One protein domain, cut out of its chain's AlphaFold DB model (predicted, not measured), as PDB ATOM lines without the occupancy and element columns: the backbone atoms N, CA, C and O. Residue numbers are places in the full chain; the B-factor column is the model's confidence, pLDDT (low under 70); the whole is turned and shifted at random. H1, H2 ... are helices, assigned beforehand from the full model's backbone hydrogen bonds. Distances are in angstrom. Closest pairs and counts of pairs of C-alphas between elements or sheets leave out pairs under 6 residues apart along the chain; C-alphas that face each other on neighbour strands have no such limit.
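AT A GLANCE: This is residues 35 to 88 of the 88 residues of the protein "CopG family transcriptional regulator" of Bacteroidetes bacterium CG12_big_fil_rev_8_21_14_0_65_60_17 (UniProt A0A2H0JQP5). A long helix, H2, stands out from a shorter one, H1, about as the stem of a T from its crossbar: the first turns of H2 pack on H1 near its middle, and the rest sticks out free. Before H1, the unnamed stretch of residues 35 to 45 also stands free. The printed part has 54 residues with two named helices, H1 then H2, and no named strand; its class is all helix. It is only just loose, close to extended, with a radius of gyration of the C-alphas of 14.6 A, and elongated, spanning 42 by 25 by 22 A.

HOW THE PARTS SIT: H2, residues 63 to 85, touches H1, residues 46 to 59, with residues 63 to 67 alone. H1 touches H2 with residues 52 to 56 alone. Their closest C-alphas, of Ala 56 and Ser 63, are 5.2 A apart. Their lines are about perpendicular, at 84 degrees. In H1 and H2, every O i to N i+4 pair is within hydrogen-bond range.

IN THESE COORDINATES: H2 measures 33.4 A from C-alpha 63 at (28.552, -26.298, -10.237) to C-alpha 85 at (61.691, -27.244, -13.925). H1 measures 20.1 A and begins with C-alpha 46 at (28.253, -38.073, -4.212).

THE WHOLE: The farthest C-alphas, of Glu 57 and Ser 88, are 42.8 A apart. The printed part has no cut, and the link from H1 to H2 is tight. The pLDDT is under 70 at residues 35, 37 and 87 to 88.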
ATOM      1  N   LEU A  35      39.150 -22.381 -29.172       60.28
ATOM      2  CA  LEU A  35      38.335 -22.243 -27.954       60.28
ATOM      3  C   LEU A  35      36.959 -22.913 -28.099       60.28
ATOM      4  O   LEU A  35      35.998 -22.518 -27.439       60.28
ATOM      5  N   GLU A  36      36.852 -23.905 -28.983       78.06
ATOM      6  CA  GLU A  36      35.611 -24.656 -29.156       78.06
ATOM      7  C   GLU A  36      35.272 -25.402 -27.850       78.06
ATOM      8  O   GLU A  36      36.143 -26.065 -27.278       78.06
ATOM      9  N   PRO A  37      34.037 -25.280 -27.332       69.25
ATOM     10  CA  PRO A  37      33.648 -25.941 -26.096       69.25
ATOM     11  C   PRO A  37      33.534 -27.456 -26.310       69.25
ATOM     12  O   PRO A  37      32.666 -27.925 -27.042       69.25
ATOM     13  N   GLU A  38      34.376 -28.227 -25.625       79.31
ATOM     14  CA  GLU A  38      34.280 -29.687 -25.565       79.31
ATOM     15  C   GLU A  38      33.603 -30.120 -24.256       79.31
ATOM     16  O   GLU A  38      33.922 -29.616 -23.177       79.31
ATOM     17  N   THR A  39      32.631 -31.033 -24.347       82.50
ATOM     18  CA  THR A  39      31.892 -31.539 -23.180       82.50
ATOM     19  C   THR A  39      32.437 -32.900 -22.775       82.50
ATOM     20  O   THR A  39      32.504 -33.811 -23.595       82.50
ATOM     21  N   VAL A  40      32.768 -33.056 -21.494       83.31
ATOM     22  CA  VAL A  40      33.277 -34.309 -20.928       83.31
ATOM     23  C   VAL A  40      32.290 -34.826 -19.883       83.31
ATOM     24  O   VAL A  40      31.878 -34.079 -18.997       83.31
ATOM     25  N   SER A  41      31.912 -36.103 -19.983       88.38
ATOM     26  CA  SER A  41      31.117 -36.793 -18.959       88.38
ATOM     27  C   SER A  41      32.046 -37.424 -17.922       88.38
ATOM     28  O   SER A  41      32.999 -38.108 -18.291       88.38
ATOM     29  N   LEU A  42      31.780 -37.191 -16.637       87.94
ATOM     30  CA  LEU A  42      32.611 -37.654 -15.527       87.94
ATOM     31  C   LEU A  42      31.738 -38.302 -14.454       87.94
ATOM     32  O   LEU A  42      30.735 -37.725 -14.033       87.94
ATOM     33  N   GLU A  43      32.157 -39.465 -13.964       93.69
ATOM     34  CA  GLU A  43      31.592 -40.067 -12.757       93.69
ATOM     35  C   GLU A  43      32.408 -39.614 -11.544       93.69
ATOM     36  O   GLU A  43      33.614 -39.850 -11.467       93.69
ATOM     37  N   ILE A  44      31.757 -38.941 -10.592       93.00
ATOM     38  CA  ILE A  44      32.387 -38.445  -9.363       93.00
ATOM     39  C   ILE A  44      31.579 -38.852  -8.122       93.00
ATOM     40  O   ILE A  44      30.361 -39.026  -8.206       93.00
ATOM     41  N   PRO A  45      32.226 -38.996  -6.950       97.62
ATOM     42  CA  PRO A  45      31.539 -39.381  -5.722       97.62
ATOM     43  C   PRO A  45      30.450 -38.388  -5.295       97.62
ATOM     44  O   PRO A  45      30.609 -37.174  -5.424       97.62
ATOM     45  N   GLN A  46      29.386 -38.892  -4.665       95.94
ATOM     46  CA  GLN A  46      28.253 -38.073  -4.212       95.94
ATOM     47  C   GLN A  46      28.664 -36.934  -3.263       95.94
ATOM     48  O   GLN A  46      28.132 -35.829  -3.360       95.94
ATOM     49  N   TRP A  47      29.627 -37.174  -2.367       97.38
ATOM     50  CA  TRP A  47      30.112 -36.144  -1.441       97.38
ATOM     51  C   TRP A  47      30.739 -34.953  -2.180       97.38
ATOM     52  O   TRP A  47      30.588 -33.812  -1.749       97.38
ATOM     53  N   MET A  48      31.396 -35.208  -3.314       95.81
ATOM     54  CA  MET A  48      32.028 -34.176  -4.129       95.81
ATOM     55  C   MET A  48      30.972 -33.349  -4.857       95.81
ATOM     56  O   MET A  48      31.058 -32.125  -4.878       95.81
ATOM     57  N   VAL A  49      29.936 -34.004  -5.384       94.50
ATOM     58  CA  VAL A  49      28.784 -33.334  -6.003       94.50
ATOM     59  C   VAL A  49      28.097 -32.399  -5.006       94.50
ATOM     60  O   VAL A  49      27.842 -31.242  -5.328       94.50
ATOM     61  N   TYR A  50      27.833 -32.874  -3.785       96.75
ATOM     62  CA  TYR A  50      27.225 -32.054  -2.734       96.75
ATOM     63  C   TYR A  50      28.079 -30.827  -2.395       96.75
ATOM     64  O   TYR A  50      27.567 -29.711  -2.338       96.75
ATOM     65  N   TRP A  51      29.388 -31.023  -2.234       96.81
ATOM     66  CA  TRP A  51      30.320 -29.930  -1.973       96.81
ATOM     67  C   TRP A  51      30.335 -28.891  -3.107       96.81
ATOM     68  O   TRP A  51      30.284 -27.692  -2.840       96.81
ATOM     69  N   LEU A  52      30.321 -29.337  -4.369       95.56
ATOM     70  CA  LEU A  52      30.270 -28.450  -5.535       95.56
ATOM     71  C   LEU A  52      28.994 -27.606  -5.575       95.56
ATOM     72  O   LEU A  52      29.061 -26.434  -5.932       95.56
ATOM     73  N   TYR A  53      27.846 -28.177  -5.200       95.94
ATOM     74  CA  TYR A  53      26.592 -27.426  -5.119       95.94
ATOM     75  C   TYR A  53      26.632 -26.342  -4.041       95.94
ATOM     76  O   TYR A  53      26.237 -25.212  -4.321       95.94
ATOM     77  N   LEU A  54      27.140 -26.656  -2.846       97.50
ATOM     78  CA  LEU A  54      27.293 -25.667  -1.774       97.50
ATOM     79  C   LEU A  54      28.205 -24.514  -2.195       97.50
ATOM     80  O   LEU A  54      27.909 -23.349  -1.935       97.50
ATOM     81  N   GLU A  55      29.310 -24.831  -2.865       96.88
ATOM     82  CA  GLU A  55      30.253 -23.819  -3.328       96.88
ATOM     83  C   GLU A  55      29.655 -22.958  -4.448       96.88
ATOM     84  O   GLU A  55      29.829 -21.740  -4.461       96.88
ATOM     85  N   ALA A  56      28.887 -23.572  -5.349       97.00
ATOM     86  CA  ALA A  56      28.167 -22.868  -6.398       97.00
ATOM     87  C   ALA A  56      27.131 -21.891  -5.816       97.00
ATOM     88  O   ALA A  56      27.094 -20.731  -6.226       97.00
ATOM     89  N   GLU A  57      26.357 -22.320  -4.816       97.00
ATOM     90  CA  GLU A  57      25.403 -21.468  -4.097       97.00
ATOM     91  C   GLU A  57      26.113 -20.303  -3.396       97.00
ATOM     92  O   GLU A  57      25.722 -19.145  -3.557       97.00
ATOM     93  N   ARG A  58      27.220 -20.584  -2.698       96.88
ATOM     94  CA  ARG A  58      28.041 -19.573  -2.017       96.88
ATOM     95  C   ARG A  58      28.590 -18.514  -2.978       96.88
ATOM     96  O   ARG A  58      28.699 -17.347  -2.604       96.88
ATOM     97  N   GLN A  59      28.968 -18.914  -4.191       94.69
ATOM     98  CA  GLN A  59      29.510 -18.024  -5.221       94.69
ATOM     99  C   GLN A  59      28.427 -17.392  -6.115       94.69
ATOM    100  O   GLN A  59      28.750 -16.536  -6.937       94.69
ATOM    101  N   GLY A  60      27.160 -17.803  -5.988       95.88
ATOM    102  CA  GLY A  60      26.081 -17.371  -6.882       95.88
ATOM    103  C   GLY A  60      26.277 -17.832  -8.332       95.88
ATOM    104  O   GLY A  60      25.923 -17.113  -9.264       95.88
ATOM    105  N   THR A  61      26.882 -19.005  -8.533       96.50
ATOM    106  CA  THR A  61      27.225 -19.565  -9.849       96.50
ATOM    107  C   THR A  61      26.703 -20.998 -10.004       96.50
ATOM    108  O   THR A  61      25.931 -21.482  -9.179       96.50
ATOM    109  N   THR A  62      27.080 -21.690 -11.081       95.81
ATOM    110  CA  THR A  62      26.726 -23.099 -11.312       95.81
ATOM    111  C   THR A  62      27.867 -24.036 -10.927       95.81
ATOM    112  O   THR A  62      29.042 -23.688 -11.054       95.81
ATOM    113  N   SER A  63      27.544 -25.273 -10.543       93.19
ATOM    114  CA  SER A  63      28.552 -26.298 -10.237       93.19
ATOM    115  C   SER A  63      29.521 -26.524 -11.404       93.19
ATOM    116  O   SER A  63      30.715 -26.685 -11.184       93.19
ATOM    117  N   ALA A  64      29.042 -26.459 -12.652       91.06
ATOM    118  CA  ALA A  64      29.887 -26.569 -13.843       91.06
ATOM    119  C   ALA A  64      30.931 -25.441 -13.931       91.06
ATOM    120  O   ALA A  64      32.080 -25.688 -14.296       91.06
ATOM    121  N   GLN A  65      30.557 -24.216 -13.553       93.19
ATOM    122  CA  GLN A  65      31.476 -23.084 -13.528       93.19
ATOM    123  C   GLN A  65      32.509 -23.216 -12.402       93.19
ATOM    124  O   GLN A  65      33.685 -22.947 -12.640       93.19
ATOM    125  N   VAL A  66      32.102 -23.694 -11.218       95.31
ATOM    126  CA  VAL A  66      33.034 -24.000 -10.115       95.31
ATOM    127  C   VAL A  66      34.065 -25.041 -10.557       95.31
ATOM    128  O   VAL A  66      35.267 -24.809 -10.426       95.31
ATOM    129  N   ILE A  67      33.610 -26.155 -11.150       93.94
ATOM    130  CA  ILE A  67      34.491 -27.215 -11.668       93.94
ATOM    131  C   ILE A  67      35.482 -26.637 -12.681       93.94
ATOM    132  O   ILE A  67      36.684 -26.884 -12.579       93.94
ATOM    133  N   LYS A  68      34.992 -25.851 -13.645       91.56
ATOM    134  CA  LYS A  68      35.825 -25.246 -14.687       91.56
ATOM    135  C   LYS A  68      36.917 -24.359 -14.093       91.56
ATOM    136  O   LYS A  68      38.084 -24.537 -14.430       91.56
ATOM    137  N   THR A  69      36.560 -23.450 -13.188       94.19
ATOM    138  CA  THR A  69      37.524 -22.548 -12.549       94.19
ATOM    139  C   THR A  69      38.597 -23.326 -11.788       94.19
ATOM    140  O   THR A  69      39.784 -23.057 -11.953       94.19
ATOM    141  N   TYR A  70      38.208 -24.352 -11.032       94.19
ATOM    142  CA  TYR A  70      39.150 -25.142 -10.237       94.19
ATOM    143  C   TYR A  70      40.097 -25.962 -11.124       94.19
ATOM    144  O   TYR A  70      41.297 -26.042 -10.850       94.19
ATOM    145  N   LEU A  71      39.585 -26.545 -12.214       93.94
ATOM    146  CA  LEU A  71      40.408 -27.237 -13.207       93.94
ATOM    147  C   LEU A  71      41.401 -26.281 -13.877       93.94
ATOM    148  O   LEU A  71      42.580 -26.611 -13.991       93.94
ATOM    149  N   GLU A  72      40.957 -25.089 -14.280       93.00
ATOM    150  CA  GLU A  72      41.827 -24.074 -14.879       93.00
ATOM    151  C   GLU A  72      42.956 -23.653 -13.933       93.00
ATOM    152  O   GLU A  72      44.116 -23.599 -14.345       93.00
ATOM    153  N   GLU A  73      42.641 -23.374 -12.668       94.31
ATOM    154  CA  GLU A  73      43.633 -23.029 -11.646       94.31
ATOM    155  C   GLU A  73      44.649 -24.155 -11.460       94.31
ATOM    156  O   GLU A  73      45.860 -23.918 -11.458       94.31
ATOM    157  N   ARG A  74      44.172 -25.399 -11.369       95.62
ATOM    158  CA  ARG A  74      45.038 -26.556 -11.143       95.62
ATOM    159  C   ARG A  74      45.946 -26.848 -12.338       95.62
ATOM    160  O   ARG A  74      47.119 -27.151 -12.126       95.62
ATOM    161  N   ILE A  75      45.454 -26.675 -13.567       94.19
ATOM    162  CA  ILE A  75      46.253 -26.781 -14.799       94.19
ATOM    163  C   ILE A  75      47.299 -25.661 -14.873       94.19
ATOM    164  O   ILE A  75      48.453 -25.928 -15.205       94.19
ATOM    165  N   LYS A  76      46.929 -24.413 -14.555       94.50
ATOM    166  CA  LYS A  76      47.871 -23.277 -14.548       94.50
ATOM    167  C   LYS A  76      49.009 -23.500 -13.554       94.50
ATOM    168  O   LYS A  76      50.162 -23.260 -13.900       94.50
ATOM    169  N   LEU A  77      48.690 -23.985 -12.353       95.44
ATOM    170  CA  LEU A  77      49.689 -24.309 -11.332       95.44
ATOM    171  C   LEU A  77      50.657 -25.402 -11.797       95.44
ATOM    172  O   LEU A  77      51.843 -25.317 -11.496       95.44
ATOM    173  N   GLU A  78      50.176 -26.411 -12.522       93.69
ATOM    174  CA  GLU A  78      51.041 -27.481 -13.025       93.69
ATOM    175  C   GLU A  78      51.965 -26.991 -14.141       93.69
ATOM    176  O   GLU A  78      53.173 -27.199 -14.074       93.69
ATOM    177  N   LYS A  79      51.431 -26.231 -15.104       92.50
ATOM    178  CA  LYS A  79      52.243 -25.625 -16.170       92.50
ATOM    179  C   LYS A  79      53.326 -24.697 -15.622       92.50
ATOM    180  O   LYS A  79      54.461 -24.755 -16.077       92.50
ATOM    181  N   ALA A  80      52.996 -23.884 -14.616       91.50
ATOM    182  CA  ALA A  80      53.976 -23.012 -13.972       91.50
ATOM    183  C   ALA A  80      55.144 -23.810 -13.361       91.50
ATOM    184  O   ALA A  80      56.298 -23.427 -13.528       91.50
ATOM    185  N   ARG A  81      54.859 -24.955 -12.723       92.88
ATOM    186  CA  ARG A  81      55.889 -25.847 -12.166       92.88
ATOM    187  C   ARG A  81      56.758 -26.487 -13.245       92.88
ATOM    188  O   ARG A  81      57.969 -26.581 -13.070       92.88
ATOM    189  N   GLU A  82      56.161 -26.925 -14.350       88.62
ATOM    190  CA  GLU A  82      56.909 -27.483 -15.485       88.62
ATOM    191  C   GLU A  82      57.854 -26.445 -16.106       88.62
ATOM    192  O   GLU A  82      59.001 -26.757 -16.426       88.62
ATOM    193  N   ASP A  83      57.396 -25.200 -16.245       88.06
ATOM    194  CA  ASP A  83      58.205 -24.107 -16.786       88.06
ATOM    195  C   ASP A  83      59.367 -23.722 -15.857       88.06
ATOM    196  O   ASP A  83      60.436 -23.338 -16.336       88.06
ATOM    197  N   GLU A  84      59.190 -23.841 -14.539       84.81
ATOM    198  CA  GLU A  84      60.262 -23.680 -13.549       84.81
ATOM    199  C   GLU A  84      61.281 -24.825 -13.631       84.81
ATOM    200  O   GLU A  84      62.486 -24.574 -13.632       84.81
ATOM    201  N   GLN A  85      60.819 -26.071 -13.781       75.25
ATOM    202  CA  GLN A  85      61.691 -27.244 -13.925       75.25
ATOM    203  C   GLN A  85      62.488 -27.242 -15.233       75.25
ATOM    204  O   GLN A  85      63.632 -27.680 -15.242       75.25
ATOM    205  N   ARG A  86      61.923 -26.733 -16.335       73.62
ATOM    206  CA  ARG A  86      62.611 -26.628 -17.636       73.62
ATOM    207  C   ARG A  86      63.695 -25.550 -17.687       73.62
ATOM    208  O   ARG A  86      64.505 -25.562 -18.609       73.62
ATOM    209  N   LYS A  87      63.665 -24.583 -16.767       66.25
ATOM    210  CA  LYS A  87      64.645 -23.487 -16.680       66.25
ATOM    211  C   LYS A  87      65.824 -23.802 -15.753       66.25
ATOM    212  O   LYS A  87      66.777 -23.024 -15.745       66.25
ATOM    213  N   SER A  88      65.739 -24.887 -14.981       55.50
ATOM    214  CA  SER A  88      66.819 -25.413 -14.136       55.50
ATOM    215  C   SER A  88      67.650 -26.460 -14.867       55.50
ATOM    216  O   SER A  88      68.777 -26.689 -14.372       55.50
TER     217      SER A  88